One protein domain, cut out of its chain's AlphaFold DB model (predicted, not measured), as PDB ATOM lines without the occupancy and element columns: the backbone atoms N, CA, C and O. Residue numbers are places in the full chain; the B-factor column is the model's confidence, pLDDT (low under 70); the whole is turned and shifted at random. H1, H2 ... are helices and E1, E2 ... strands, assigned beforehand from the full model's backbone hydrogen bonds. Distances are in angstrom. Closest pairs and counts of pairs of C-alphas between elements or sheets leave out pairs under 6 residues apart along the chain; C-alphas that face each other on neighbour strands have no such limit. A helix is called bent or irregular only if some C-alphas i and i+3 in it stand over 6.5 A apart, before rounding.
ATOM      1  N   MET A   1     -26.264   5.661   5.924       32.44
ATOM      2  CA  MET A   1     -25.084   4.774   5.925       32.44
ATOM      3  C   MET A   1     -24.144   5.342   4.887       32.44
ATOM      4  O   MET A   1     -24.540   5.373   3.730       32.44
ATOM      5  N   GLN A   2     -22.992   5.882   5.295       39.84
ATOM      6  CA  GLN A   2     -21.941   6.228   4.336       39.84
ATOM      7  C   GLN A   2     -21.554   4.951   3.588       39.84
ATOM      8  O   GLN A   2     -21.399   3.890   4.200       39.84
ATOM      9  N   ASP A   3     -21.468   5.032   2.265       51.91
ATOM     10  CA  ASP A   3     -20.981   3.918   1.463       51.91
ATOM     11  C   ASP A   3     -19.459   3.842   1.614       51.91
ATOM     12  O   ASP A   3     -18.709   4.402   0.813       51.91
ATOM     13  N   HIS A   4     -19.008   3.150   2.667       50.34
ATOM     14  CA  HIS A   4     -17.592   2.920   2.963       50.34
ATOM     15  C   HIS A   4     -16.796   2.401   1.749       50.34
ATOM     16  O   HIS A   4     -15.581   2.543   1.710       50.34
ATOM     17  N   ARG A   5     -17.452   1.821   0.731       56.03
ATOM     18  CA  ARG A   5     -16.797   1.230  -0.448       56.03
ATOM     19  C   ARG A   5     -16.432   2.272  -1.500       56.03
ATOM     20  O   ARG A   5     -15.347   2.184  -2.069       56.03
ATOM     21  N   ARG A   6     -17.293   3.273  -1.731       54.09
ATOM     22  CA  ARG A   6     -16.963   4.438  -2.578       54.09
ATOM     23  C   ARG A   6     -15.794   5.222  -1.989       54.09
ATOM     24  O   ARG A   6     -14.904   5.636  -2.725       54.09
ATOM     25  N   GLN A   7     -15.772   5.343  -0.665       56.97
ATOM     26  CA  GLN A   7     -14.654   5.922   0.071       56.97
ATOM     27  C   GLN A   7     -13.365   5.106  -0.133       56.97
ATOM     28  O   GLN A   7     -12.361   5.674  -0.544       56.97
ATOM     29  N   THR A   8     -13.421   3.770  -0.029       62.53
ATOM     30  CA  THR A   8     -12.253   2.900  -0.274       62.53
ATOM     31  C   THR A   8     -11.637   3.078  -1.669       62.53
ATOM     32  O   THR A   8     -10.420   2.986  -1.809       62.53
ATOM     33  N   VAL A   9     -12.432   3.296  -2.727       60.16
ATOM     34  CA  VAL A   9     -11.864   3.481  -4.080       60.16
ATOM     35  C   VAL A   9     -11.260   4.875  -4.259       60.16
ATOM     36  O   VAL A   9     -10.190   4.984  -4.851       60.16
ATOM     37  N   LYS A  10     -11.876   5.924  -3.700       63.41
ATOM     38  CA  LYS A  10     -11.291   7.276  -3.696       63.41
ATOM     39  C   LYS A  10      -9.970   7.328  -2.922       63.41
ATOM     40  O   LYS A  10      -8.986   7.849  -3.438       63.41
ATOM     41  N   GLU A  11      -9.919   6.703  -1.747       64.00
ATOM     42  CA  GLU A  11      -8.684   6.528  -0.968       64.00
ATOM     43  C   GLU A  11      -7.617   5.783  -1.786       64.00
ATOM     44  O   GLU A  11      -6.457   6.187  -1.838       64.00
ATOM     45  N   LYS A  12      -8.018   4.730  -2.511       68.50
ATOM     46  CA  LYS A  12      -7.116   3.993  -3.407       68.50
ATOM     47  C   LYS A  12      -6.590   4.851  -4.560       68.50
ATOM     48  O   LYS A  12      -5.432   4.671  -4.912       68.50
ATOM     49  N   ILE A  13      -7.378   5.766  -5.128       66.44
ATOM     50  CA  ILE A  13      -6.907   6.706  -6.165       66.44
ATOM     51  C   ILE A  13      -5.848   7.650  -5.591       66.44
ATOM     52  O   ILE A  13      -4.781   7.776  -6.183       66.44
ATOM     53  N   SER A  14      -6.080   8.215  -4.403       63.25
ATOM     54  CA  SER A  14      -5.070   9.038  -3.719       63.25
ATOM     55  C   SER A  14      -3.760   8.270  -3.488       63.25
ATOM     56  O   SER A  14      -2.669   8.807  -3.658       63.25
ATOM     57  N   TYR A  15      -3.851   6.979  -3.158       70.12
ATOM     58  CA  TYR A  15      -2.678   6.117  -3.001       70.12
ATOM     59  C   TYR A  15      -1.992   5.771  -4.339       70.12
ATOM     60  O   TYR A  15      -0.768   5.649  -4.403       70.12
ATOM     61  N   ILE A  16      -2.757   5.625  -5.427       76.44
ATOM     62  CA  ILE A  16      -2.216   5.419  -6.782       76.44
ATOM     63  C   ILE A  16      -1.388   6.628  -7.218       76.44
ATOM     64  O   ILE A  16      -0.308   6.447  -7.779       76.44
ATOM     65  N   GLU A  17      -1.855   7.841  -6.921       70.69
ATOM     66  CA  GLU A  17      -1.109   9.071  -7.194       70.69
ATOM     67  C   GLU A  17       0.264   9.045  -6.486       70.69
ATOM     68  O   GLU A  17       1.293   9.268  -7.126       70.69
ATOM     69  N   GLN A  18       0.311   8.597  -5.223       73.88
ATOM     70  CA  GLN A  18       1.565   8.427  -4.471       73.88
ATOM     71  C   GLN A  18       2.490   7.328  -5.003       73.88
ATOM     72  O   GLN A  18       3.713   7.394  -4.854       73.88
ATOM     73  N   THR A  19       1.926   6.313  -5.655       82.12
ATOM     74  CA  THR A  19       2.675   5.128  -6.091       82.12
ATOM     75  C   THR A  19       3.774   5.480  -7.095       82.12
ATOM     76  O   THR A  19       4.843   4.869  -7.063       82.12
ATOM     77  N   GLN A  20       3.556   6.481  -7.957       84.25
ATOM     78  CA  GLN A  20       4.565   6.901  -8.933       84.25
ATOM     79  C   GLN A  20       5.831   7.419  -8.248       84.25
ATOM     80  O   GLN A  20       6.923   6.968  -8.589       84.25
ATOM     81  N   GLY A  21       5.701   8.334  -7.287       80.19
ATOM     82  CA  GLY A  21       6.853   8.904  -6.592       80.19
ATOM     83  C   GLY A  21       7.641   7.856  -5.807       80.19
ATOM     84  O   GLY A  21       8.866   7.799  -5.912       80.19
ATOM     85  N   ILE A  22       6.937   6.948  -5.121       81.00
ATOM     86  CA  ILE A  22       7.556   5.811  -4.422       81.00
ATOM     87  C   ILE A  22       8.322   4.929  -5.417       81.00
ATOM     88  O   ILE A  22       9.485   4.601  -5.188       81.00
ATOM     89  N   ALA A  23       7.716   4.579  -6.553       85.00
ATOM     90  CA  ALA A  23       8.375   3.763  -7.568       85.00
ATOM     91  C   ALA A  23       9.619   4.449  -8.162       85.00
ATOM     92  O   ALA A  23      10.624   3.784  -8.407       85.00
ATOM     93  N   LEU A  24       9.586   5.771  -8.364       86.25
ATOM     94  CA  LEU A  24      10.743   6.542  -8.830       86.25
ATOM     95  C   LEU A  24      11.865   6.582  -7.784       86.25
ATOM     96  O   LEU A  24      13.030   6.413  -8.141       86.25
ATOM     97  N   ALA A  25      11.528   6.738  -6.502       83.50
ATOM     98  CA  ALA A  25      12.489   6.662  -5.405       83.50
ATOM     99  C   ALA A  25      13.174   5.283  -5.350       83.50
ATOM    100  O   ALA A  25      14.405   5.202  -5.340       83.50
ATOM    101  N   HIS A  26      12.391   4.201  -5.412       85.00
ATOM    102  CA  HIS A  26      12.905   2.830  -5.506       85.00
ATOM    103  C   HIS A  26      13.816   2.642  -6.731       85.00
ATOM    104  O   HIS A  26      14.920   2.112  -6.612       85.00
ATOM    105  N   ALA A  27      13.399   3.136  -7.900       89.44
ATOM    106  CA  ALA A  27      14.198   3.067  -9.119       89.44
ATOM    107  C   ALA A  27      15.541   3.803  -8.978       89.44
ATOM    108  O   ALA A  27      16.569   3.272  -9.393       89.44
ATOM    109  N   LYS A  28      15.565   5.002  -8.374       88.44
ATOM    110  CA  LYS A  28      16.813   5.744  -8.116       88.44
ATOM    111  C   LYS A  28      17.765   4.950  -7.227       88.44
ATOM    112  O   LYS A  28      18.950   4.868  -7.545       88.44
ATOM    113  N   ILE A  29      17.255   4.365  -6.144       86.75
ATOM    114  CA  ILE A  29      18.051   3.551  -5.218       86.75
ATOM    115  C   ILE A  29      18.634   2.343  -5.948       86.75
ATOM    116  O   ILE A  29      19.844   2.142  -5.889       86.75
ATOM    117  N   GLU A  30      17.819   1.608  -6.710       91.75
ATOM    118  CA  GLU A  30      18.282   0.442  -7.469       91.75
ATOM    119  C   GLU A  30      19.350   0.827  -8.507       91.75
ATOM    120  O   GLU A  30      20.356   0.132  -8.645       91.75
ATOM    121  N   ILE A  31      19.201   1.970  -9.192       92.56
ATOM    122  CA  ILE A  31      20.230   2.474 -10.118       92.56
ATOM    123  C   ILE A  31      21.542   2.742  -9.373       92.56
ATOM    124  O   ILE A  31      22.599   2.305  -9.832       92.56
ATOM    125  N   ILE A  32      21.493   3.442  -8.234       89.50
ATOM    126  CA  ILE A  32      22.679   3.769  -7.428       89.50
ATOM    127  C   ILE A  32      23.345   2.487  -6.912       89.50
ATOM    128  O   ILE A  32      24.560   2.326  -7.040       89.50
ATOM    129  N   GLU A  33      22.568   1.547  -6.373       89.50
ATOM    130  CA  GLU A  33      23.050   0.244  -5.911       89.50
ATOM    131  C   GLU A  33      23.733  -0.539  -7.027       89.50
ATOM    132  O   GLU A  33      24.857  -1.034  -6.878       89.50
ATOM    133  N   CYS A  34      23.062  -0.651  -8.167       94.69
ATOM    134  CA  CYS A  34      23.561  -1.373  -9.317       94.69
ATOM    135  C   CYS A  34      24.836  -0.725  -9.890       94.69
ATOM    136  O   CYS A  34      25.806  -1.440 -10.175       94.69
ATOM    137  N   MET A  35      24.889   0.609  -9.971       94.62
ATOM    138  CA  MET A  35      26.070   1.369 -10.392       94.62
ATOM    139  C   MET A  35      27.247   1.166  -9.434       94.62
ATOM    140  O   MET A  35      28.362   0.883  -9.877       94.62
ATOM    141  N   ASN A  36      27.006   1.233  -8.123       92.00
ATOM    142  CA  ASN A  36      28.026   1.024  -7.092       92.00
ATOM    143  C   ASN A  36      28.604  -0.401  -7.114       92.00
ATOM    144  O   ASN A  36      29.762  -0.610  -6.752       92.00
ATOM    145  N   ASN A  37      27.832  -1.373  -7.605       94.56
ATOM    146  CA  ASN A  37      28.292  -2.740  -7.857       94.56
ATOM    147  C   ASN A  37      29.109  -2.891  -9.161       94.56
ATOM    148  O   ASN A  37      29.549  -3.996  -9.484       94.56
ATOM    149  N   GLY A  38      29.332  -1.805  -9.906       95.19
ATOM    150  CA  GLY A  38      30.126  -1.786 -11.137       95.19
ATOM    151  C   GLY A  38      29.405  -2.353 -12.362       95.19
ATOM    152  O   GLY A  38      30.061  -2.720 -13.339       95.19
ATOM    153  N   ASN A  39      28.074  -2.460 -12.317       97.69
ATOM    154  CA  ASN A  39      27.284  -2.920 -13.455       97.69
ATOM    155  C   ASN A  39      27.161  -1.828 -14.529       97.69
ATOM    156  O   ASN A  39      27.378  -0.637 -14.291       97.69
ATOM    157  N   SER A  40      26.813  -2.248 -15.747       97.19
ATOM    158  CA  SER A  40      26.570  -1.310 -16.845       97.19
ATOM    159  C   SER A  40      25.237  -0.579 -16.684       97.19
ATOM    160  O   SER A  40      24.282  -1.148 -16.164       97.19
ATOM    161  N   GLN A  41      25.153   0.640 -17.223       96.88
ATOM    162  CA  GLN A  41      23.938   1.458 -17.191       96.88
ATOM    163  C   GLN A  41      22.695   0.695 -17.673       96.88
ATOM    164  O   GLN A  41      21.695   0.654 -16.968       96.88
ATOM    165  N   SER A  42      22.782   0.004 -18.815       97.69
ATOM    166  CA  SER A  42      21.664  -0.786 -19.350       97.69
ATOM    167  C   SER A  42      21.189  -1.881 -18.388       97.69
ATOM    168  O   SER A  42      19.995  -2.132 -18.311       97.69
ATOM    169  N   GLN A  43      22.095  -2.523 -17.640       97.50
ATOM    170  CA  GLN A  43      21.698  -3.520 -16.641       97.50
ATOM    171  C   GLN A  43      20.988  -2.873 -15.449       97.50
ATOM    172  O   GLN A  43      20.058  -3.463 -14.908       97.50
ATOM    173  N   CYS A  44      21.421  -1.679 -15.047       96.62
ATOM    174  CA  CYS A  44      20.810  -0.948 -13.943       96.62
ATOM    175  C   CYS A  44      19.450  -0.362 -14.317       96.62
ATOM    176  O   CYS A  44      18.537  -0.389 -13.500       96.62
ATOM    177  N   GLU A  45      19.271   0.072 -15.566       97.25
ATOM    178  CA  GLU A  45      17.955   0.419 -16.103       97.25
ATOM    179  C   GLU A  45      16.996  -0.774 -16.058       97.25
ATOM    180  O   GLU A  45      15.871  -0.631 -15.587       97.25
ATOM    181  N   ASP A  46      17.436  -1.956 -16.504       97.50
ATOM    182  CA  ASP A  46      16.605  -3.165 -16.484       97.50
ATOM    183  C   ASP A  46      16.193  -3.560 -15.055       97.50
ATOM    184  O   ASP A  46      15.049  -3.959 -14.834       97.50
ATOM    185  N   GLN A  47      17.103  -3.443 -14.080       96.38
ATOM    186  CA  GLN A  47      16.814  -3.726 -12.668       96.38
ATOM    187  C   GLN A  47      15.851  -2.703 -12.065       96.38
ATOM    188  O   GLN A  47      14.861  -3.079 -11.442       96.38
ATOM    189  N   ALA A  48      16.072  -1.417 -12.326       95.00
ATOM    190  CA  ALA A  48      15.199  -0.360 -11.840       95.00
ATOM    191  C   ALA A  48      13.781  -0.448 -12.430       95.00
ATOM    192  O   ALA A  48      12.809  -0.220 -11.716       95.00
ATOM    193  N   ARG A  49      13.632  -0.852 -13.700       97.25
ATOM    194  CA  ARG A  49      12.314  -1.140 -14.301       97.25
ATOM    195  C   ARG A  49      11.608  -2.307 -13.613       97.25
ATOM    196  O   ARG A  49      10.420  -2.208 -13.331       97.25
ATOM    197  N   GLN A  50      12.333  -3.381 -13.292       95.75
ATOM    198  CA  GLN A  50      11.766  -4.511 -12.542       95.75
ATOM    199  C   GLN A  50      11.291  -4.090 -11.148       95.75
ATOM    200  O   GLN A  50      10.258  -4.571 -10.681       95.75
ATOM    201  N   GLU A  51      12.012  -3.176 -10.501       91.50
ATOM    202  CA  GLU A  51      11.604  -2.635  -9.208       91.50
ATOM    203  C   GLU A  51      10.343  -1.761  -9.329       91.50
ATOM    204  O   GLU A  51       9.398  -1.936  -8.556       91.50
ATOM    205  N   VAL A  52      10.250  -0.909 -10.360       91.88
ATOM    206  CA  VAL A  52       9.009  -0.179 -10.694       91.88
ATOM    207  C   VAL A  52       7.849  -1.158 -10.911       91.88
ATOM    208  O   VAL A  52       6.786  -0.999 -10.307       91.88
ATOM    209  N   ASP A  53       8.045  -2.206 -11.715       94.38
ATOM    210  CA  ASP A  53       7.023  -3.226 -11.974       94.38
ATOM    211  C   ASP A  53       6.577  -3.927 -10.680       94.38
ATOM    212  O   ASP A  53       5.387  -4.205 -10.503       94.38
ATOM    213  N   SER A  54       7.501  -4.184  -9.750       89.31
ATOM    214  CA  SER A  54       7.232  -4.791  -8.440       89.31
ATOM    215  C   SER A  54       6.350  -3.900  -7.552       89.31
ATOM    216  O   SER A  54       5.324  -4.359  -7.025       89.31
ATOM    217  N   VAL A  55       6.692  -2.610  -7.442       84.75
ATOM    218  CA  VAL A  55       5.925  -1.620  -6.666       84.75
ATOM    219  C   VAL A  55       4.502  -1.496  -7.220       84.75
ATOM    220  O   VAL A  55       3.526  -1.697  -6.490       84.75
ATOM    221  N   PHE A  56       4.360  -1.271  -8.528       88.94
ATOM    222  CA  PHE A  56       3.047  -1.125  -9.160       88.94
ATOM    223  C   PHE A  56       2.216  -2.417  -9.117       88.94
ATOM    224  O   PHE A  56       1.002  -2.356  -8.909       88.94
ATOM    225  N   SER A  57       2.839  -3.597  -9.233       90.12
ATOM    226  CA  SER A  57       2.134  -4.887  -9.113       90.12
ATOM    227  C   SER A  57       1.528  -5.096  -7.730       90.12
ATOM    228  O   SER A  57       0.451  -5.681  -7.607       90.12
ATOM    229  N   THR A  58       2.183  -4.596  -6.678       85.12
ATOM    230  CA  THR A  58       1.665  -4.676  -5.305       85.12
ATOM    231  C   THR A  58       0.361  -3.889  -5.165       85.12
ATOM    232  O   THR A  58      -0.630  -4.402  -4.630       85.12
ATOM    233  N   VAL A  59       0.317  -2.674  -5.718       84.69
ATOM    234  CA  VAL A  59      -0.889  -1.832  -5.725       84.69
ATOM    235  C   VAL A  59      -1.974  -2.443  -6.612       84.69
ATOM    236  O   VAL A  59      -3.119  -2.584  -6.177       84.69
ATOM    237  N   GLN A  60      -1.610  -2.913  -7.807       89.00
ATOM    238  CA  GLN A  60      -2.518  -3.583  -8.741       89.00
ATOM    239  C   GLN A  60      -3.199  -4.804  -8.097       89.00
ATOM    240  O   GLN A  60      -4.423  -4.952  -8.144       89.00
ATOM    241  N   LYS A  61      -2.424  -5.646  -7.405       87.81
ATOM    242  CA  LYS A  61      -2.923  -6.808  -6.661       87.81
ATOM    243  C   LYS A  61      -3.891  -6.413  -5.545       87.81
ATOM    244  O   LYS A  61      -4.900  -7.093  -5.338       87.81
ATOM    245  N   SER A  62      -3.626  -5.310  -4.842       82.94
ATOM    246  CA  SER A  62      -4.525  -4.768  -3.811       82.94
ATOM    247  C   SER A  62      -5.860  -4.281  -4.393       82.94
ATOM    248  O   SER A  62      -6.918  -4.518  -3.796       82.94
ATOM    249  N   LEU A  63      -5.852  -3.646  -5.573       85.06
ATOM    250  CA  LEU A  63      -7.077  -3.250  -6.285       85.06
ATOM    251  C   LEU A  63      -7.916  -4.474  -6.659       85.06
ATOM    252  O   LEU A  63      -9.078  -4.563  -6.257       85.06
ATOM    253  N   TYR A  64      -7.313  -5.461  -7.325       88.19
ATOM    254  CA  TYR A  64      -8.015  -6.685  -7.717       88.19
ATOM    255  C   TYR A  64      -8.504  -7.504  -6.520       88.19
ATOM    256  O   TYR A  64      -9.590  -8.075  -6.561       88.19
ATOM    257  N   THR A  65      -7.761  -7.522  -5.413       86.12
ATOM    258  CA  THR A  65      -8.214  -8.173  -4.175       86.12
ATOM    259  C   THR A  65      -9.455  -7.484  -3.601       86.12
ATOM    260  O   THR A  65     -10.387  -8.156  -3.152       86.12
ATOM    261  N   SER A  66      -9.509  -6.149  -3.642       84.12
ATOM    262  CA  SER A  66     -10.691  -5.385  -3.224       84.12
ATOM    263  C   SER A  66     -11.891  -5.657  -4.136       84.12
ATOM    264  O   SER A  66     -12.980  -5.958  -3.641       84.12
ATOM    265  N   GLN A  67     -11.678  -5.651  -5.453       85.75
ATOM    266  CA  GLN A  67     -12.698  -5.993  -6.443       85.75
ATOM    267  C   GLN A  67     -13.232  -7.419  -6.235       85.75
ATOM    268  O   GLN A  67     -14.443  -7.620  -6.188       85.75
ATOM    269  N   ASN A  68     -12.349  -8.397  -6.000       89.06
ATOM    270  CA  ASN A  68     -12.720  -9.785  -5.712       89.06
ATOM    271  C   ASN A  68     -13.630  -9.905  -4.490       89.06
ATOM    272  O   ASN A  68     -14.593 -10.667  -4.525       89.06
ATOM    273  N   ARG A  69     -13.362  -9.157  -3.415       85.56
ATOM    274  CA  ARG A  69     -14.223  -9.160  -2.221       85.56
ATOM    275  C   ARG A  69     -15.622  -8.636  -2.530       85.56
ATOM    276  O   ARG A  69     -16.605  -9.241  -2.110       85.56
ATOM    277  N   GLN A  70     -15.717  -7.537  -3.277       85.62
ATOM    278  CA  GLN A  70     -17.008  -6.973  -3.684       85.62
ATOM    279  C   GLN A  70     -17.772  -7.944  -4.598       85.62
ATOM    280  O   GLN A  70     -18.957  -8.200  -4.384       85.62
ATOM    281  N   MET A  71     -17.071  -8.584  -5.534       88.25
ATOM    282  CA  MET A  71     -17.615  -9.632  -6.400       88.25
ATOM    283  C   MET A  71     -18.084 -10.869  -5.622       88.25
ATOM    284  O   MET A  71     -19.156 -11.400  -5.904       88.25
ATOM    285  N   GLN A  72     -17.334 -11.312  -4.610       89.69
ATOM    286  CA  GLN A  72     -17.731 -12.417  -3.732       89.69
ATOM    287  C   GLN A  72     -18.984 -12.069  -2.925       89.69
ATOM    288  O   GLN A  72     -19.871 -12.906  -2.781       89.69
ATOM    289  N   HIS A  73     -19.093 -10.835  -2.424       86.94
ATOM    290  CA  HIS A  73     -20.303 -10.377  -1.743       86.94
ATOM    291  C   HIS A  73     -21.515 -10.376  -2.674       86.94
ATOM    292  O   HIS A  73     -22.584 -10.835  -2.271       86.94
ATOM    293  N   TRP A  74     -21.352  -9.924  -3.920       88.06
ATOM    294  CA  TRP A  74     -22.421 -10.010  -4.910       88.06
ATOM    295  C   TRP A  74     -22.807 -11.467  -5.199       88.06
ATOM    296  O   TRP A  74     -23.985 -11.806  -5.110       88.06
ATOM    297  N   GLN A  75     -21.836 -12.355  -5.421       90.69
ATOM    298  CA  GLN A  75     -22.096 -13.783  -5.621       90.69
ATOM    299  C   GLN A  75     -22.866 -14.407  -4.446       90.69
ATOM    300  O   GLN A  75     -23.794 -15.188  -4.653       90.69
ATOM    301  N   MET A  76     -22.519 -14.057  -3.204       89.62
ATOM    302  CA  MET A  76     -23.249 -14.525  -2.021       89.62
ATOM    303  C   MET A  76     -24.674 -13.969  -1.962       89.62
ATOM    304  O   MET A  76     -25.597 -14.702  -1.607       89.62
ATOM    305  N   MET A  77     -24.868 -12.692  -2.299       88.38
ATOM    306  CA  MET A  77     -26.190 -12.067  -2.349       88.38
ATOM    307  C   MET A  77     -27.082 -12.747  -3.391       88.38
ATOM    308  O   MET A  77     -28.219 -13.093  -3.086       88.38
ATOM    309  N   ASP A  78     -26.543 -13.018  -4.576       88.62
ATOM    310  CA  ASP A  78     -27.238 -13.708  -5.660       88.62
ATOM    311  C   ASP A  78     -27.619 -15.156  -5.287       88.62
ATOM    312  O   ASP A  78     -28.766 -15.585  -5.441       88.62
ATOM    313  N   GLN A  79     -26.704 -15.892  -4.647       90.00
ATOM    314  CA  GLN A  79     -26.999 -17.217  -4.089       90.00
ATOM    315  C   GLN A  79     -28.095 -17.181  -3.016       90.00
ATOM    316  O   GLN A  79     -28.873 -18.124  -2.893       90.00
ATOM    317  N   LYS A  80     -28.160 -16.123  -2.200       89.12
ATOM    318  CA  LYS A  80     -29.215 -15.969  -1.189       89.12
ATOM    319  C   LYS A  80     -30.549 -15.595  -1.805       89.12
ATOM    320  O   LYS A  80     -31.570 -16.124  -1.369       89.12
ATOM    321  N   PHE A  81     -30.537 -14.730  -2.808       86.12
ATOM    322  CA  PHE A  81     -31.725 -14.343  -3.550       86.12
ATOM    323  C   PHE A  81     -32.385 -15.561  -4.207       86.12
ATOM    324  O   PHE A  81     -33.543 -15.848  -3.919       86.12
ATOM    325  N   THR A  82     -31.617 -16.360  -4.952       85.19
ATOM    326  CA  THR A  82     -32.100 -17.590  -5.611       85.19
ATOM    327  C   THR A  82     -32.605 -18.672  -4.642       85.19
ATOM    328  O   THR A  82     -33.353 -19.559  -5.044       85.19
ATOM    329  N   GLN A  83     -32.219 -18.614  -3.362       88.19
ATOM    330  CA  GLN A  83     -32.651 -19.549  -2.311       88.19
ATOM    331  C   GLN A  83     -33.832 -19.044  -1.469       88.19
ATOM    332  O   GLN A  83     -34.306 -19.780  -0.602       88.19
ATOM    333  N   THR A  84     -34.272 -17.797  -1.654       87.38
ATOM    334  CA  THR A  84     -35.288 -17.181  -0.794       87.38
ATOM    335  C   THR A  84     -36.627 -17.082  -1.512       87.38
ATOM    336  O   THR A  84     -36.789 -16.309  -2.452       87.38
ATOM    337  N   ASP A  85     -37.619 -17.818  -1.012       86.50
ATOM    338  CA  ASP A  85     -38.981 -17.773  -1.543       86.50
ATOM    339  C   ASP A  85     -39.599 -16.369  -1.404       86.50
ATOM    340  O   ASP A  85     -39.492 -15.722  -0.358       86.50
ATOM    341  N   ASN A  86     -40.363 -15.952  -2.416       83.50
ATOM    342  CA  ASN A  86     -41.113 -14.687  -2.467       83.50
ATOM    343  C   ASN A  86     -40.269 -13.399  -2.535       83.50
ATOM    344  O   ASN A  86     -40.835 -12.314  -2.382       83.50
ATOM    345  N   LEU A  87     -38.958 -13.483  -2.779       84.19
ATOM    346  CA  LEU A  87     -38.191 -12.330  -3.254       84.19
ATOM    347  C   LEU A  87     -38.292 -12.254  -4.775       84.19
ATOM    348  O   LEU A  87     -38.142 -13.263  -5.458       84.19
ATOM    349  N   LYS A  88     -38.538 -11.054  -5.297       84.06
ATOM    350  CA  LYS A  88     -38.585 -10.793  -6.740       84.06
ATOM    351  C   LYS A  88     -37.327 -10.068  -7.176       84.06
ATOM    352  O   LYS A  88     -36.764  -9.307  -6.386       84.06
ATOM    353  N   PHE A  89     -36.913 -10.253  -8.421       83.06
ATOM    354  CA  PHE A  89     -35.711  -9.607  -8.946       83.06
ATOM    355  C   PHE A  89     -35.781  -8.087  -8.778       83.06
ATOM    356  O   PHE A  89     -34.889  -7.492  -8.181       83.06
ATOM    357  N   GLU A  90     -36.914  -7.491  -9.144       83.12
ATOM    358  CA  GLU A  90     -37.163  -6.048  -9.116       83.12
ATOM    359  C   GLU A  90     -37.220  -5.471  -7.692       83.12
ATOM    360  O   GLU A  90     -37.175  -4.257  -7.503       83.12
ATOM    361  N   THR A  91     -37.335  -6.329  -6.666       83.25
ATOM    362  CA  THR A  91     -37.283  -5.890  -5.259       83.25
ATOM    363  C   THR A  91     -35.863  -5.683  -4.753       83.25
ATOM    364  O   THR A  91     -35.679  -4.971  -3.770       83.25
ATOM    365  N   ILE A  92     -34.878  -6.300  -5.410       83.88
ATOM    366  CA  ILE A  92     -33.461  -6.190  -5.056       83.88
ATOM    367  C   ILE A  92     -32.734  -5.359  -6.100       83.88
ATOM    368  O   ILE A  92     -31.965  -4.482  -5.741       83.88
ATOM    369  N   TYR A  93     -32.975  -5.608  -7.379       86.38
ATOM    370  CA  TYR A  93     -32.299  -4.943  -8.477       86.38
ATOM    371  C   TYR A  93     -33.295  -4.012  -9.176       86.38
ATOM    372  O   TYR A  93     -34.288  -4.495  -9.716       86.38
ATOM    373  N   PRO A  94     -33.081  -2.687  -9.170       81.75
ATOM    374  CA  PRO A  94     -34.063  -1.713  -9.644       81.75
ATOM    375  C   PRO A  94     -34.096  -1.597 -11.180       81.75
ATOM    376  O   PRO A  94     -34.139  -0.491 -11.713       81.75
ATOM    377  N   TYR A  95     -34.065  -2.724 -11.896       80.25
ATOM    378  CA  TYR A  95     -34.142  -2.782 -13.358       80.25
ATOM    379  C   TYR A  95     -35.528  -3.272 -13.792       80.25
ATOM    380  O   TYR A  95     -36.122  -4.148 -13.162       80.25
ATOM    381  N   SER A  96     -36.066  -2.672 -14.855       72.81
ATOM    382  CA  SER A  96     -37.395  -3.005 -15.373       72.81
ATOM    383  C   SER A  96     -37.321  -4.236 -16.271       72.81
ATOM    384  O   SER A  96     -36.665  -4.191 -17.307       72.81
ATOM    385  N   LEU A  97     -38.047  -5.298 -15.920       71.75
ATOM    386  CA  LEU A  97     -38.193  -6.482 -16.767       71.75
ATOM    387  C   LEU A  97     -39.426  -6.341 -17.672       71.75
ATOM    388  O   LEU A  97     -40.529  -6.118 -17.176       71.75
ATOM    389  N   ASP A  98     -39.261  -6.512 -18.988       68.12
ATOM    390  CA  ASP A  98     -40.393  -6.529 -19.943       68.12
ATOM    391  C   ASP A  98     -40.886  -7.969 -20.240       68.12
ATOM    392  O   ASP A  98     -41.940  -8.180 -20.837       68.12
ATOM    393  N   GLY A  99     -40.137  -8.989 -19.786       60.72
ATOM    394  CA  GLY A  99     -40.358 -10.417 -20.087       60.72
ATOM    395  C   GLY A  99     -40.957 -11.279 -18.962       60.72
ATOM    396  O   GLY A  99     -41.263 -12.449 -19.192       60.72
ATOM    397  N   GLY A 100     -41.167 -10.720 -17.765       60.84
ATOM    398  CA  GLY A 100     -41.514 -11.470 -16.547       60.84
ATOM    399  C   GLY A 100     -40.295 -11.825 -15.681       60.84
ATOM    400  O   GLY A 100     -39.157 -11.683 -16.112       60.84
ATOM    401  N   GLU A 101     -40.541 -12.282 -14.447       59.53
ATOM    402  CA  GLU A 101     -39.525 -12.469 -13.384       59.53
ATOM    403  C   GLU A 101     -38.461 -13.553 -13.680       59.53
ATOM    404  O   GLU A 101     -37.439 -13.606 -12.996       59.53
ATOM    405  N   ASP A 102     -38.674 -14.400 -14.695       64.81
ATOM    406  CA  ASP A 102     -37.835 -15.570 -15.002       64.81
ATOM    407  C   ASP A 102     -36.679 -15.292 -15.991       64.81
ATOM    408  O   ASP A 102     -35.924 -16.213 -16.308       64.81
ATOM    409  N   ASP A 103     -36.523 -14.063 -16.501       75.69
ATOM    410  CA  ASP A 103     -35.601 -13.762 -17.614       75.69
ATOM    411  C   ASP A 103     -34.365 -12.943 -17.197       75.69
ATOM    412  O   ASP A 103     -33.931 -12.038 -17.913       75.69
ATOM    413  N   TYR A 104     -33.798 -13.248 -16.022       84.19
ATOM    414  CA  TYR A 104     -32.472 -12.766 -15.622       84.19
ATOM    415  C   TYR A 104     -31.509 -13.933 -15.364       84.19
ATOM    416  O   TYR A 104     -31.901 -15.012 -14.914       84.19
ATOM    417  N   GLN A 105     -30.224 -13.719 -15.639       86.62
ATOM    418  CA  GLN A 105     -29.156 -14.678 -15.376       86.62
ATOM    419  C   GLN A 105     -27.923 -13.964 -14.846       86.62
ATOM    420  O   GLN A 105     -27.436 -13.011 -15.450       86.62
ATOM    421  N   THR A 106     -27.381 -14.466 -13.744       88.50
ATOM    422  CA  THR A 106     -26.067 -14.078 -13.238       88.50
ATOM    423  C   THR A 106     -25.027 -15.125 -13.621       88.50
ATOM    424  O   THR A 106     -25.275 -16.335 -13.616       88.50
ATOM    425  N   LYS A 107     -23.824 -14.668 -13.955       89.81
ATOM    426  CA  LYS A 107     -22.674 -15.524 -14.241       89.81
ATOM    427  C   LYS A 107     -21.492 -15.030 -13.434       89.81
ATOM    428  O   LYS A 107     -21.217 -13.840 -13.422       89.81
ATOM    429  N   PHE A 108     -20.774 -15.950 -12.797       90.50
ATOM    430  CA  PHE A 108     -19.545 -15.660 -12.065       90.50
ATOM    431  C   PHE A 108     -18.428 -16.568 -12.570       90.50
ATOM    432  O   PHE A 108     -18.627 -17.775 -12.713       90.50
ATOM    433  N   GLU A 109     -17.256 -16.002 -12.840       90.88
ATOM    434  CA  GLU A 109     -16.126 -16.721 -13.429       90.88
ATOM    435  C   GLU A 109     -14.804 -16.216 -12.850       90.88
ATOM    436  O   GLU A 109     -14.577 -15.007 -12.769       90.88
ATOM    437  N   LEU A 110     -13.919 -17.140 -12.464       91.50
ATOM    438  CA  LEU A 110     -12.534 -16.816 -12.126       91.50
ATOM    439  C   LEU A 110     -11.720 -16.664 -13.405       91.50
ATOM    440  O   LEU A 110     -11.762 -17.524 -14.284       91.50
ATOM    441  N   ARG A 111     -10.954 -15.582 -13.485       88.56
ATOM    442  CA  ARG A 111     -10.098 -15.268 -14.624       88.56
ATOM    443  C   ARG A 111      -8.687 -14.986 -14.169       88.56
ATOM    444  O   ARG A 111      -8.480 -14.329 -13.157       88.56
ATOM    445  N   THR A 112      -7.715 -15.467 -14.928       90.94
ATOM    446  CA  THR A 112      -6.306 -15.200 -14.650       90.94
ATOM    447  C   THR A 112      -5.901 -13.869 -15.273       90.94
ATOM    448  O   THR A 112      -6.026 -13.689 -16.483       90.94
ATOM    449  N   VAL A 113      -5.394 -12.960 -14.447       89.31
ATOM    450  CA  VAL A 113      -4.781 -11.694 -14.859       89.31
ATOM    451  C   VAL A 113      -3.277 -11.786 -14.614       89.31
ATOM    452  O   VAL A 113      -2.854 -12.318 -13.588       89.31
ATOM    453  N   THR A 114      -2.480 -11.275 -15.550       92.38
ATOM    454  CA  THR A 114      -1.031 -11.105 -15.384       92.38
ATOM    455  C   THR A 114      -0.760  -9.694 -14.868       92.38
ATOM    456  O   THR A 114      -1.205  -8.728 -15.482       92.38
ATOM    457  N   LEU A 115      -0.062  -9.587 -13.743       92.38
ATOM    458  CA  LEU A 115       0.368  -8.330 -13.137       92.38
ATOM    459  C   LEU A 115       1.592  -7.755 -13.863       92.38
ATOM    460  O   LEU A 115       2.231  -8.459 -14.649       92.38
ATOM    461  N   TYR A 116       1.948  -6.498 -13.586       93.12
ATOM    462  CA  TYR A 116       3.077  -5.824 -14.251       93.12
ATOM    463  C   TYR A 116       4.410  -6.576 -14.118       93.12
ATOM    464  O   TYR A 116       5.168  -6.670 -15.076       93.12
ATOM    465  N   ASN A 117       4.660  -7.201 -12.969       91.81
ATOM    466  CA  ASN A 117       5.850  -8.010 -12.694       91.81
ATOM    467  C   ASN A 117       5.791  -9.430 -13.302       91.81
ATOM    468  O   ASN A 117       6.675 -10.252 -13.053       91.81
ATOM    469  N   GLY A 118       4.737  -9.757 -14.054       93.69
ATOM    470  CA  GLY A 118       4.509 -11.071 -14.653       93.69
ATOM    471  C   GLY A 118       3.890 -12.121 -13.721       93.69
ATOM    472  O   GLY A 118       3.597 -13.228 -14.183       93.69
ATOM    473  N   GLU A 119       3.667 -11.817 -12.435       94.19
ATOM    474  CA  GLU A 119       2.899 -12.682 -11.529       94.19
ATOM    475  C   GLU A 119       1.468 -12.847 -12.056       94.19
ATOM    476  O   GLU A 119       0.892 -11.938 -12.646       94.19
ATOM    477  N   GLN A 120       0.869 -14.013 -11.838       93.62
ATOM    478  CA  GLN A 120      -0.524 -14.263 -12.194       93.62
ATOM    479  C   GLN A 120      -1.406 -14.269 -10.949       93.62
ATOM    480  O   GLN A 120      -1.040 -14.854  -9.929       93.62
ATOM    481  N   MET A 121      -2.601 -13.686 -11.052       91.25
ATOM    482  CA  MET A 121      -3.619 -13.766 -10.006       91.25
ATOM    483  C   MET A 121      -5.004 -14.079 -10.565       91.25
ATOM    484  O   MET A 121      -5.336 -13.712 -11.691       91.25
ATOM    485  N   GLU A 122      -5.825 -14.752  -9.761       92.62
ATOM    486  CA  GLU A 122      -7.226 -14.995 -10.096       92.62
ATOM    487  C   GLU A 122      -8.099 -13.809  -9.674       92.62
ATOM    488  O   GLU A 122      -8.094 -13.374  -8.518       92.62
ATOM    489  N   VAL A 123      -8.882 -13.307 -10.621       90.12
ATOM    490  CA  VAL A 123      -9.871 -12.250 -10.437       90.12
ATOM    491  C   VAL A 123     -11.251 -12.841 -10.683       90.12
ATOM    492  O   VAL A 123     -11.521 -13.412 -11.739       90.12
ATOM    493  N   LEU A 124     -12.128 -12.730  -9.690       89.62
ATOM    494  CA  LEU A 124     -13.528 -13.094  -9.819       89.62
ATOM    495  C   LEU A 124     -14.229 -12.009 -10.630       89.62
ATOM    496  O   LEU A 124     -14.241 -10.841 -10.256       89.62
ATOM    497  N   THR A 125     -14.834 -12.417 -11.732       87.25
ATOM    498  CA  THR A 125     -15.670 -11.577 -12.584       87.25
ATOM    499  C   THR A 125     -17.113 -12.022 -12.468       87.25
ATOM    500  O   THR A 125     -17.387 -13.172 -12.106       87.25
ATOM    501  N   GLY A 126     -18.043 -11.127 -12.773       86.56
ATOM    502  CA  GLY A 126     -19.423 -11.538 -12.929       86.56
ATOM    503  C   GLY A 126     -20.250 -10.577 -13.750       86.56
ATOM    504  O   GLY A 126     -19.938  -9.395 -13.868       86.56
ATOM    505  N   SER A 127     -21.287 -11.125 -14.354       88.25
ATOM    506  CA  SER A 127     -22.218 -10.410 -15.207       88.25
ATOM    507  C   SER A 127     -23.650 -10.763 -14.838       88.25
ATOM    508  O   SER A 127     -23.915 -11.820 -14.262       88.25
ATOM    509  N   MET A 128     -24.563  -9.851 -15.141       87.00
ATOM    510  CA  MET A 128     -26.000 -10.036 -15.010       87.00
ATOM    511  C   MET A 128     -26.655  -9.665 -16.325       87.00
ATOM    512  O   MET A 128     -26.577  -8.513 -16.731       87.00
ATOM    513  N   THR A 129     -27.307 -10.620 -16.965       86.81
ATOM    514  CA  THR A 129     -28.094 -10.397 -18.176       86.81
ATOM    515  C   THR A 129     -29.572 -10.423 -17.813       86.81
ATOM    516  O   THR A 129     -29.983 -11.300 -17.056       86.81
ATOM    517  N   TYR A 130     -30.366  -9.487 -18.325       84.56
ATOM    518  CA  TYR A 130     -31.815  -9.436 -18.106       84.56
ATOM    519  C   TYR A 130     -32.558  -8.933 -19.345       84.56
ATOM    520  O   TYR A 130     -31.961  -8.310 -20.219       84.56
ATOM    521  N   HIS A 131     -33.859  -9.212 -19.435       85.06
ATOM    522  CA  HIS A 131     -34.701  -8.777 -20.552       85.06
ATOM    523  C   HIS A 131     -35.324  -7.391 -20.312       85.06
ATOM    524  O   HIS A 131     -36.302  -7.246 -19.568       85.06
ATOM    525  N   ALA A 132     -34.753  -6.386 -20.966       79.69
ATOM    526  CA  ALA A 132     -35.222  -5.009 -21.036       79.69
ATOM    527  C   ALA A 132     -36.254  -4.810 -22.177       79.69
ATOM    528  O   ALA A 132     -36.440  -5.696 -23.017       79.69
ATOM    529  N   PRO A 133     -36.958  -3.661 -22.239       79.19
ATOM    530  CA  PRO A 133     -37.979  -3.409 -23.265       79.19
ATOM    531  C   PRO A 133     -37.488  -3.425 -24.723       79.19
ATOM    532  O   PRO A 133     -38.281  -3.603 -25.650       79.19
ATOM    533  N   ASP A 134     -36.198  -3.203 -24.954       81.12
ATOM    534  CA  ASP A 134     -35.553  -3.140 -26.268       81.12
ATOM    535  C   ASP A 134     -34.668  -4.358 -26.584       81.12
ATOM    536  O   ASP A 134     -34.126  -4.457 -27.690       81.12
ATOM    537  N   GLY A 135     -34.589  -5.331 -25.672       83.19
ATOM    538  CA  GLY A 135     -33.856  -6.575 -25.862       83.19
ATOM    539  C   GLY A 135     -33.264  -7.107 -24.564       83.19
ATOM    540  O   GLY A 135     -33.720  -6.803 -23.470       83.19
ATOM    541  N   TYR A 136     -32.232  -7.932 -24.682       83.06
ATOM    542  CA  TYR A 136     -31.431  -8.289 -23.520       83.06
ATOM    543  C   TYR A 136     -30.441  -7.164 -23.231       83.06
ATOM    544  O   TYR A 136     -29.837  -6.648 -24.164       83.06
ATOM    545  N   GLU A 137     -30.248  -6.839 -21.959       83.00
ATOM    546  CA  GLU A 137     -29.191  -5.964 -21.445       83.00
ATOM    547  C   GLU A 137     -28.234  -6.790 -20.579       83.00
ATOM    548  O   GLU A 137     -28.616  -7.831 -20.040       83.00
ATOM    549  N   THR A 138     -26.966  -6.384 -20.471       83.06
ATOM    550  CA  THR A 138     -25.981  -7.073 -19.622       83.06
ATOM    551  C   THR A 138     -25.137  -6.093 -18.828       83.06
ATOM    552  O   THR A 138     -24.425  -5.275 -19.394       83.06
ATOM    553  N   ILE A 139     -25.144  -6.260 -17.511       81.19
ATOM    554  CA  ILE A 139     -24.342  -5.495 -16.564       81.19
ATOM    555  C   ILE A 139     -23.104  -6.305 -16.207       81.19
ATOM    556  O   ILE A 139     -23.192  -7.474 -15.831       81.19
ATOM    557  N   ALA A 140     -21.940  -5.673 -16.300       83.81
ATOM    558  CA  ALA A 140     -20.641  -6.279 -16.041       83.81
ATOM    559  C   ALA A 140     -19.817  -5.328 -15.159       83.81
ATOM    560  O   ALA A 140     -18.944  -4.626 -15.664       83.81
ATOM    561  N   PRO A 141     -20.077  -5.265 -13.840       76.00
ATOM    562  CA  PRO A 141     -19.547  -4.206 -12.990       76.00
ATOM    563  C   PRO A 141     -18.091  -4.466 -12.557       76.00
ATOM    564  O   PRO A 141     -17.687  -4.111 -11.462       76.00
ATOM    565  N   TYR A 142     -17.263  -5.088 -13.392       73.94
ATOM    566  CA  TYR A 142     -15.857  -5.386 -13.098       73.94
ATOM    567  C   TYR A 142     -14.941  -4.763 -14.154       73.94
ATOM    568  O   TYR A 142     -15.351  -4.491 -15.279       73.94
ATOM    569  N   HIS A 143     -13.668  -4.576 -13.800       77.81
ATOM    570  CA  HIS A 143     -12.649  -4.099 -14.730       77.81
ATOM    571  C   HIS A 143     -11.321  -4.851 -14.561       77.81
ATOM    572  O   HIS A 143     -11.044  -5.408 -13.499       77.81
ATOM    573  N   TYR A 144     -10.511  -4.870 -15.617       72.69
ATOM    574  CA  TYR A 144      -9.109  -5.287 -15.612       72.69
ATOM    575  C   TYR A 144      -8.352  -4.523 -16.702       72.69
ATOM    576  O   TYR A 144      -8.942  -4.100 -17.697       72.69
ATOM    577  N   THR A 145      -7.040  -4.396 -16.533       64.06
ATOM    578  CA  THR A 145      -6.140  -3.917 -17.585       64.06
ATOM    579  C   THR A 145      -5.786  -5.065 -18.545       64.06
ATOM    580  O   THR A 145      -5.642  -6.218 -18.131       64.06
ATOM    581  N   GLY A 146      -5.692  -4.780 -19.851       62.16
ATOM    582  CA  GLY A 146      -5.286  -5.741 -20.892       62.16
ATOM    583  C   GLY A 146      -6.410  -6.321 -21.772       62.16
ATOM    584  O   GLY A 146      -7.535  -5.831 -21.794       62.16
ATOM    585  N   ASN A 147      -6.076  -7.378 -22.527       55.31
ATOM    586  CA  ASN A 147      -6.937  -8.019 -23.540       55.31
ATOM    587  C   ASN A 147      -7.683  -9.253 -23.002       55.31
ATOM    588  O   ASN A 147      -7.682 -10.305 -23.647       55.31
ATOM    589  N   LEU A 148      -8.276  -9.186 -21.813       60.06
ATOM    590  CA  LEU A 148      -9.324 -10.161 -21.516       60.06
ATOM    591  C   LEU A 148     -10.605  -9.644 -22.197       60.06
ATOM    592  O   LEU A 148     -10.788  -8.441 -22.361       60.06
ATOM    593  N   GLU A 149     -11.454 -10.541 -22.688       62.75
ATOM    594  CA  GLU A 149     -12.787 -10.161 -23.172       62.75
ATOM    595  C   GLU A 149     -13.750 -10.119 -21.989       62.75
ATOM    596  O   GLU A 149     -13.554 -10.828 -21.005       62.75
ATOM    597  N   ALA A 150     -14.798  -9.306 -22.014       61.66
ATOM    598  CA  ALA A 150     -15.824  -9.392 -20.980       61.66
ATOM    599  C   ALA A 150     -16.475 -10.804 -21.003       61.66
ATOM    600  O   ALA A 150     -16.695 -11.333 -22.089       61.66
ATOM    601  N   PRO A 151     -16.794 -11.466 -19.867       61.94
ATOM    602  CA  PRO A 151     -17.674 -12.647 -19.779       61.94
ATOM    603  C   PRO A 151     -19.122 -12.419 -20.263       61.94
ATOM    604  O   PRO A 151     -20.066 -12.926 -19.653       61.94
ATOM    605  N   VAL A 152     -19.316 -11.674 -21.344       64.62
ATOM    606  CA  VAL A 152     -20.614 -11.392 -21.959       64.62
ATOM    607  C   VAL A 152     -20.630 -11.992 -23.363       64.62
ATOM    608  O   VAL A 152     -19.607 -11.999 -24.043       64.62
ATOM    609  N   ASP A 153     -21.772 -12.531 -23.789       60.91
ATOM    610  CA  ASP A 153     -21.954 -12.923 -25.190       60.91
ATOM    611  C   ASP A 153     -22.007 -11.651 -26.055       60.91
ATOM    612  O   ASP A 153     -22.713 -10.702 -25.718       60.91
ATOM    613  N   GLU A 154     -21.258 -11.637 -27.163       52.50
ATOM    614  CA  GLU A 154     -20.812 -10.478 -27.974       52.50
ATOM    615  C   GLU A 154     -21.891  -9.501 -28.513       52.50
ATOM    616  O   GLU A 154     -21.569  -8.589 -29.275       52.50
ATOM    617  N   SER A 155     -23.173  -9.657 -28.184       47.25
ATOM    618  CA  SER A 155     -24.267  -9.018 -28.934       47.25
ATOM    619  C   SER A 155     -24.967  -7.828 -28.274       47.25
ATOM    620  O   SER A 155     -25.837  -7.240 -28.914       47.25
ATOM    621  N   ILE A 156     -24.622  -7.440 -27.042       52.16
ATOM    622  CA  ILE A 156     -25.441  -6.496 -26.266       52.16
ATOM    623  C   ILE A 156     -24.568  -5.433 -25.589       52.16
ATOM    624  O   ILE A 156     -23.726  -5.740 -24.749       52.16
ATOM    625  N   TYR A 157     -24.791  -4.179 -25.984       57.00
ATOM    626  CA  TYR A 157     -24.128  -2.981 -25.478       57.00
ATOM    627  C   TYR A 157     -25.113  -2.177 -24.624       57.00
ATOM    628  O   TYR A 157     -25.923  -1.447 -25.182       57.00
ATOM    629  N   ASP A 158     -24.982  -2.250 -23.301       49.06
ATOM    630  CA  ASP A 158     -24.976  -1.032 -22.487       49.06
ATOM    631  C   ASP A 158     -24.124  -1.256 -21.231       49.06
ATOM    632  O   ASP A 158     -24.257  -2.256 -20.529       49.06
ATOM    633  N   SER A 159     -23.151  -0.373 -21.021       52.03
ATOM    634  CA  SER A 159     -22.039  -0.546 -20.086       52.03
ATOM    635  C   SER A 159     -22.295   0.195 -18.781       52.03
ATOM    636  O   SER A 159     -21.463   1.007 -18.353       52.03
ATOM    637  N   ASP A 160     -23.440  -0.051 -18.149       54.41
ATOM    638  CA  ASP A 160     -23.618   0.377 -16.769       54.41
ATOM    639  C   ASP A 160     -22.619  -0.411 -15.917       54.41
ATOM    640  O   ASP A 160     -22.787  -1.583 -15.586       54.41
ATOM    641  N   ASN A 161     -21.498   0.241 -15.609       62.53
ATOM    642  CA  ASN A 161     -20.398  -0.359 -14.859       62.53
ATOM    643  C   ASN A 161     -20.717  -0.450 -13.361       62.53
ATOM    644  O   ASN A 161     -19.827  -0.748 -12.574       62.53
ATOM    645  N   PHE A 162     -21.948  -0.168 -12.943       70.88
ATOM    646  CA  PHE A 162     -22.360  -0.212 -11.551       70.88
ATOM    647  C   PHE A 162     -23.585  -1.106 -11.390       70.88
ATOM    648  O   PHE A 162     -24.568  -1.009 -12.120       70.88
ATOM    649  N   LEU A 163     -23.524  -1.983 -10.394       75.69
ATOM    650  CA  LEU A 163     -24.680  -2.755  -9.960       75.69
ATOM    651  C   LEU A 163     -25.397  -1.953  -8.881       75.69
ATOM    652  O   LEU A 163     -24.771  -1.638  -7.875       75.69
ATOM    653  N   ASN A 164     -26.683  -1.656  -9.061       81.44
ATOM    654  CA  ASN A 164     -27.521  -1.073  -8.013       81.44
ATOM    655  C   ASN A 164     -28.311  -2.162  -7.291       81.44
ATOM    656  O   ASN A 164     -28.874  -3.054  -7.924       81.44
ATOM    657  N   VAL A 165     -28.405  -2.049  -5.967       83.19
ATOM    658  CA  VAL A 165     -29.309  -2.868  -5.152       83.19
ATOM    659  C   VAL A 165     -30.181  -1.995  -4.272       83.19
ATOM    660  O   VAL A 165     -29.749  -0.939  -3.819       83.19
ATOM    661  N   VAL A 166     -31.397  -2.451  -4.004       85.38
ATOM    662  CA  VAL A 166     -32.382  -1.803  -3.144       85.38
ATOM    663  C   VAL A 166     -32.564  -2.647  -1.889       85.38
ATOM    664  O   VAL A 166     -32.779  -3.857  -1.947       85.38
ATOM    665  N   ALA A 167     -32.456  -2.008  -0.730       83.50
ATOM    666  CA  ALA A 167     -32.768  -2.609   0.554       83.50
ATOM    667  C   ALA A 167     -34.285  -2.546   0.838       83.50
ATOM    668  O   ALA A 167     -34.999  -1.735   0.245       83.50
ATOM    669  N   PRO A 168     -34.810  -3.342   1.791       80.00
ATOM    670  CA  PRO A 168     -36.244  -3.353   2.105       80.00
ATOM    671  C   PRO A 168     -36.827  -2.007   2.559       80.00
ATOM    672  O   PRO A 168     -38.037  -1.805   2.483       80.00
ATOM    673  N   ASP A 169     -35.989  -1.095   3.058       84.50
ATOM    674  CA  ASP A 169     -36.378   0.264   3.450       84.50
ATOM    675  C   ASP A 169     -36.414   1.255   2.269       84.50
ATOM    676  O   ASP A 169     -36.716   2.432   2.463       84.50
ATOM    677  N   GLY A 170     -36.136   0.780   1.051       81.00
ATOM    678  CA  GLY A 170     -36.077   1.574  -0.173       81.00
ATOM    679  C   GLY A 170     -34.744   2.290  -0.392       81.00
ATOM    680  O   GLY A 170     -34.604   2.988  -1.395       81.00
ATOM    681  N   SER A 171     -33.767   2.142   0.508       81.75
ATOM    682  CA  SER A 171     -32.430   2.699   0.294       81.75
ATOM    683  C   SER A 171     -31.681   1.926  -0.791       81.75
ATOM    684  O   SER A 171     -31.787   0.705  -0.891       81.75
ATOM    685  N   THR A 172     -30.923   2.639  -1.621       79.94
ATOM    686  CA  THR A 172     -30.104   2.042  -2.678       79.94
ATOM    687  C   THR A 172     -28.644   1.957  -2.250       79.94
ATOM    688  O   THR A 172     -28.129   2.882  -1.621       79.94
ATOM    689  N   ALA A 173     -27.955   0.892  -2.643       76.94
ATOM    690  CA  ALA A 173     -26.511   0.750  -2.510       76.94
ATOM    691  C   ALA A 173     -25.900   0.322  -3.848       76.94
ATOM    692  O   ALA A 173     -26.546  -0.379  -4.624       76.94
ATOM    693  N   ILE A 174     -24.648   0.705  -4.095       74.50
ATOM    694  CA  ILE A 174     -23.878   0.237  -5.252       74.50
ATOM    695  C   ILE A 174     -22.900  -0.824  -4.745       74.50
ATOM    696  O   ILE A 174     -21.836  -0.486  -4.228       74.50
ATOM    697  N   PRO A 175     -23.243  -2.127  -4.786       67.94
ATOM    698  CA  PRO A 175     -22.355  -3.177  -4.311       67.94
ATOM    699  C   PRO A 175     -21.013  -3.244  -5.019       67.94
ATOM    700  O   PRO A 175     -20.055  -3.694  -4.390       67.94
ATOM    701  N   LEU A 176     -20.973  -2.825  -6.282       74.19
ATOM    702  CA  LEU A 176     -19.784  -2.840  -7.105       74.19
ATOM    703  C   LEU A 176     -19.855  -1.696  -8.118       74.19
ATOM    704  O   LEU A 176     -20.785  -1.634  -8.922       74.19
ATOM    705  N   ASP A 177     -18.870  -0.806  -8.051       77.25
ATOM    706  CA  ASP A 177     -18.670   0.300  -8.985       77.25
ATOM    707  C   ASP A 177     -17.452  -0.002  -9.865       77.25
ATOM    708  O   ASP A 177     -16.314   0.390  -9.586       77.25
ATOM    709  N   GLY A 178     -17.694  -0.756 -10.932       77.81
ATOM    710  CA  GLY A 178     -16.708  -1.069 -11.958       77.81
ATOM    711  C   GLY A 178     -16.164   0.172 -12.664       77.81
ATOM    712  O   GLY A 178     -15.033   0.136 -13.138       77.81
ATOM    713  N   GLY A 179     -16.906   1.287 -12.690       80.69
ATOM    714  CA  GLY A 179     -16.424   2.562 -13.227       80.69
ATOM    715  C   GLY A 179     -15.300   3.146 -12.372       80.69
ATOM    716  O   GLY A 179     -14.263   3.563 -12.895       80.69
ATOM    717  N   SER A 180     -15.463   3.090 -11.051       78.94
ATOM    718  CA  SER A 180     -14.433   3.502 -10.097       78.94
ATOM    719  C   SER A 180     -13.190   2.600 -10.162       78.94
ATOM    720  O   SER A 180     -12.071   3.109 -10.224       78.94
ATOM    721  N   PHE A 181     -13.349   1.271 -10.244       83.31
ATOM    722  CA  PHE A 181     -12.206   0.361 -10.447       83.31
ATOM    723  C   PHE A 181     -11.519   0.562 -11.798       83.31
ATOM    724  O   PHE A 181     -10.293   0.516 -11.865       83.31
ATOM    725  N   LYS A 182     -12.288   0.819 -12.861       84.50
ATOM    726  CA  LYS A 182     -11.750   1.163 -14.179       84.50
ATOM    727  C   LYS A 182     -10.883   2.404 -14.124       84.50
ATOM    728  O   LYS A 182      -9.769   2.379 -14.639       84.50
ATOM    729  N   THR A 183     -11.384   3.453 -13.485       83.00
ATOM    730  CA  THR A 183     -10.640   4.699 -13.301       83.00
ATOM    731  C   THR A 183      -9.348   4.425 -12.538       83.00
ATOM    732  O   THR A 183      -8.277   4.688 -13.067       83.00
ATOM    733  N   ALA A 184      -9.425   3.772 -11.374       83.81
ATOM    734  CA  ALA A 184      -8.256   3.450 -10.556       83.81
ATOM    735  C   ALA A 184      -7.198   2.612 -11.304       83.81
ATOM    736  O   ALA A 184      -6.012   2.924 -11.264       83.81
ATOM    737  N   LEU A 185      -7.610   1.557 -12.011       87.25
ATOM    738  CA  LEU A 185      -6.699   0.693 -12.765       87.25
ATOM    739  C   LEU A 185      -6.100   1.389 -13.995       87.25
ATOM    740  O   LEU A 185      -4.927   1.176 -14.284       87.25
ATOM    741  N   THR A 186      -6.870   2.236 -14.686       87.12
ATOM    742  CA  THR A 186      -6.368   3.034 -15.821       87.12
ATOM    743  C   THR A 186      -5.358   4.073 -15.339       87.12
ATOM    744  O   THR A 186      -4.264   4.152 -15.883       87.12
ATOM    745  N   THR A 187      -5.670   4.803 -14.264       84.50
ATOM    746  CA  THR A 187      -4.724   5.739 -13.645       84.50
ATOM    747  C   THR A 187      -3.451   5.014 -13.205       84.50
ATOM    748  O   THR A 187      -2.354   5.499 -13.457       84.50
ATOM    749  N   LEU A 188      -3.568   3.825 -12.598       88.06
ATOM    750  CA  LEU A 188      -2.405   3.033 -12.195       88.06
ATOM    751  C   LEU A 188      -1.530   2.635 -13.397       88.06
ATOM    752  O   LEU A 188      -0.309   2.699 -13.287       88.06
ATOM    753  N   GLU A 189      -2.129   2.237 -14.523       91.81
ATOM    754  CA  GLU A 189      -1.424   1.927 -15.780       91.81
ATOM    755  C   GLU A 189      -0.702   3.161 -16.346       91.81
ATOM    756  O   GLU A 189       0.481   3.092 -16.678       91.81
ATOM    757  N   ASP A 190      -1.375   4.312 -16.397       90.19
ATOM    758  CA  ASP A 190      -0.783   5.556 -16.898       90.19
ATOM    759  C   ASP A 190       0.427   5.978 -16.045       90.19
ATOM    760  O   ASP A 190       1.492   6.328 -16.570       90.19
ATOM    761  N   LYS A 191       0.297   5.883 -14.717       88.06
ATOM    762  CA  LYS A 191       1.369   6.183 -13.757       88.06
ATOM    763  C   LYS A 191       2.516   5.175 -13.845       88.06
ATOM    764  O   LYS A 191       3.677   5.584 -13.789       88.06
ATOM    765  N   HIS A 192       2.215   3.889 -14.039       93.38
ATOM    766  CA  HIS A 192       3.212   2.833 -14.259       93.38
ATOM    767  C   HIS A 192       4.030   3.100 -15.522       93.38
ATOM    768  O   HIS A 192       5.260   3.125 -15.471       93.38
ATOM    769  N   SER A 193       3.354   3.383 -16.637       94.19
ATOM    770  CA  SER A 193       3.981   3.702 -17.922       94.19
ATOM    771  C   SER A 193       4.861   4.954 -17.840       94.19
ATOM    772  O   SER A 193       5.991   4.969 -18.345       94.19
ATOM    773  N   SER A 194       4.386   5.986 -17.135       90.94
ATOM    774  CA  SER A 194       5.148   7.204 -16.846       90.94
ATOM    775  C   SER A 194       6.414   6.911 -16.028       90.94
ATOM    776  O   SER A 194       7.516   7.276 -16.449       90.94
ATOM    777  N   ALA A 195       6.287   6.191 -14.906       91.12
ATOM    778  CA  ALA A 195       7.417   5.821 -14.053       91.12
ATOM    779  C   ALA A 195       8.464   5.006 -14.822       91.12
ATOM    780  O   ALA A 195       9.651   5.330 -14.802       91.12
ATOM    781  N   ASN A 196       8.022   3.999 -15.579       94.44
ATOM    782  CA  ASN A 196       8.900   3.192 -16.415       94.44
ATOM    783  C   ASN A 196       9.611   4.041 -17.475       94.44
ATOM    784  O   ASN A 196      10.811   3.878 -17.710       94.44
ATOM    785  N   SER A 197       8.913   4.965 -18.128       94.06
ATOM    786  CA  SER A 197       9.522   5.835 -19.141       94.06
ATOM    787  C   SER A 197      10.620   6.732 -18.555       94.06
ATOM    788  O   SER A 197      11.632   6.961 -19.217       94.06
ATOM    789  N   ALA A 198      10.473   7.163 -17.300       92.88
ATOM    790  CA  ALA A 198      11.440   8.006 -16.601       92.88
ATOM    791  C   ALA A 198      12.747   7.293 -16.202       92.88
ATOM    792  O   ALA A 198      13.783   7.955 -16.080       92.88
ATOM    793  N   VAL A 199      12.736   5.963 -16.025       95.12
ATOM    794  CA  VAL A 199      13.912   5.194 -15.560       95.12
ATOM    795  C   VAL A 199      15.148   5.435 -16.427       95.12
ATOM    796  O   VAL A 199      16.230   5.657 -15.890       95.12
ATOM    797  N   GLY A 200      14.988   5.452 -17.754       93.25
ATOM    798  CA  GLY A 200      16.110   5.662 -18.678       93.25
ATOM    799  C   GLY A 200      16.787   7.017 -18.465       93.25
ATOM    800  O   GLY A 200      17.991   7.082 -18.252       93.25
ATOM    801  N   SER A 201      15.998   8.097 -18.404       93.12
ATOM    802  CA  SER A 201      16.533   9.440 -18.143       93.12
ATOM    803  C   SER A 201      17.179   9.579 -16.763       93.12
ATOM    804  O   SER A 201      18.174  10.290 -16.625       93.12
ATOM    805  N   MET A 202      16.647   8.894 -15.743       91.88
ATOM    806  CA  MET A 202      17.260   8.883 -14.412       91.88
ATOM    807  C   MET A 202      18.614   8.173 -14.441       91.88
ATOM    808  O   MET A 202      19.588   8.706 -13.913       91.88
ATOM    809  N   ALA A 203      18.701   7.012 -15.097       94.56
ATOM    810  CA  ALA A 203      19.947   6.269 -15.234       94.56
ATOM    811  C   ALA A 203      20.995   7.049 -16.039       94.56
ATOM    812  O   ALA A 203      22.123   7.188 -15.565       94.56
ATOM    813  N   ASP A 204      20.612   7.627 -17.183       94.19
ATOM    814  CA  ASP A 204      21.466   8.506 -17.995       94.19
ATOM    815  C   ASP A 204      22.068   9.629 -17.143       94.19
ATOM    816  O   ASP A 204      23.277   9.884 -17.169       94.19
ATOM    817  N   SER A 205      21.218  10.305 -16.369       92.44
ATOM    818  CA  SER A 205      21.633  11.435 -15.549       92.44
ATOM    819  C   SER A 205      22.513  10.998 -14.374       92.44
ATOM    820  O   SER A 205      23.507  11.662 -14.087       92.44
ATOM    821  N   ILE A 206      22.217   9.874 -13.716       90.88
ATOM    822  CA  ILE A 206      23.046   9.349 -12.620       90.88
ATOM    823  C   ILE A 206      24.437   8.965 -13.134       90.88
ATOM    824  O   ILE A 206      25.432   9.467 -12.618       90.88
ATOM    825  N   TYR A 207      24.515   8.167 -14.201       94.19
ATOM    826  CA  TYR A 207      25.787   7.723 -14.783       94.19
ATOM    827  C   TYR A 207      26.622   8.864 -15.374       94.19
ATOM    828  O   TYR A 207      27.841   8.744 -15.490       94.19
ATOM    829  N   SER A 208      25.986   9.968 -15.768       94.62
ATOM    830  CA  SER A 208      26.692  11.139 -16.293       94.62
ATOM    831  C   SER A 208      27.274  12.037 -15.201       94.62
ATOM    832  O   SER A 208      28.215  12.781 -15.478       94.62
ATOM    833  N   ASN A 209      26.700  12.013 -13.995       92.25
ATOM    834  CA  ASN A 209      27.006  12.981 -12.938       92.25
ATOM    835  C   ASN A 209      27.692  12.374 -11.708       92.25
ATOM    836  O   ASN A 209      28.228  13.142 -10.912       92.25
ATOM    837  N   TYR A 210      27.685  11.048 -11.550       92.44
ATOM    838  CA  TYR A 210      28.205  10.370 -10.364       92.44
ATOM    839  C   TYR A 210      29.101   9.191 -10.729       92.44
ATOM    840  O   TYR A 210      28.815   8.430 -11.653       92.44
ATOM    841  N   GLU A 211      30.168   9.008  -9.955       92.31
ATOM    842  CA  GLU A 211      31.018   7.820 -10.036       92.31
ATOM    843  C   GLU A 211      30.528   6.713  -9.078       92.31
ATOM    844  O   GLU A 211      29.937   7.003  -8.029       92.31
ATOM    845  N   PRO A 212      30.806   5.426  -9.369       92.19
ATOM    846  CA  PRO A 212      30.513   4.335  -8.444       92.19
ATOM    847  C   PRO A 212      31.100   4.579  -7.041       92.19
ATOM    848  O   PRO A 212      32.309   4.744  -6.868       92.19
ATOM    849  N   GLY A 213      30.233   4.561  -6.029       87.31
ATOM    850  CA  GLY A 213      30.542   4.777  -4.616       87.31
ATOM    851  C   GLY A 213      30.438   6.231  -4.143       87.31
ATOM    852  O   GLY A 213      30.635   6.480  -2.956       87.31
ATOM    853  N   GLU A 214      30.136   7.185  -5.028       88.50
ATOM    854  CA  GLU A 214      29.990   8.606  -4.673       88.50
ATOM    855  C   GLU A 214      28.674   8.914  -3.940       88.50
ATOM    856  O   GLU A 214      28.627   9.803  -3.086       88.50
ATOM    857  N   VAL A 215      27.618   8.158  -4.247       82.94
ATOM    858  CA  VAL A 215      26.326   8.217  -3.553       82.94
ATOM    859  C   VAL A 215      26.185   6.974  -2.680       82.94
ATOM    860  O   VAL A 215      26.300   5.842  -3.159       82.94
TER     861      VAL A 215
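This is residues 1 to 215 of the 433 residues of an uncharacterized protein of Haloarcula sp. CBA1130 (UniProt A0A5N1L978). Long helices H1, H2 and the bent H4 lie side by side as a bundle along the longest axis, H2 folding back beside H1; a long, narrow sheet of E1, E2 and E3 covers part of H2, and hairpin E4-E5 packs on H2 near that end. The 215 printed residues include, in order, H1 H2 H3 E1 E2 E3 E4 E5 H4; the three-strand sheet, E1 - E2 - E3, is antiparallel, and the class is mixed. The whole is loose, radius of gyration of the C-alphas 22.6 A, spans 75 by 37 by 26 A.

H1, residues 4 to 36, and H2, residues 41 to 82, form a helical hairpin and touch, closest C-alphas Ala 27 and Ala 48 at 4.5 A, at a shallow tilt of 20 degrees, opposite ways. H3, residues 89 to 92, is near H2. E1, residues 104 to 114, E2, 120 to 132, and E3, 135 to 139, form a meander, each strand the antiparallel neighbour of the one before; N 105 and O 129 are 2.8 A apart, N 130 and O 137 3.0 A. H2 is on this sheet, two layers, at a height of 7.5 A. E4, residues 162 to 166, and E5, 172 to 177, form a hairpin, N 165 and O 173 2.8 A apart. H4, residues 178 to 209, assigned as one helix by its hydrogen bonds, is bent, C-alphas 197 and 200 being 6.6 A apart; arm H4a, 178 to 197, touches H1, closest C-alphas Ile 13 and Ala 184 at 5.6 A, and arm H4b, 200 to 209, touches H2 residues 41 to 45 alone. Every O i to N i+4 pair is within hydrogen-bond range in H2, H4a and H4b, and 27 of 29 in H1; H3 is too short.

H1 starts at C-alpha 4 (-17.592, 2.920, 2.963) and measures 46.8 A, H2 60.3 A, E2 37.0 A; H4b ends at C-alpha 209 (27.006, 12.981, -12.938).

The printed part has no cut; links H3 to E1 and E3 to E4 are long. The pLDDT is under 70 at residues 1 to 14, 98 to 102, 145 to 161 and 175.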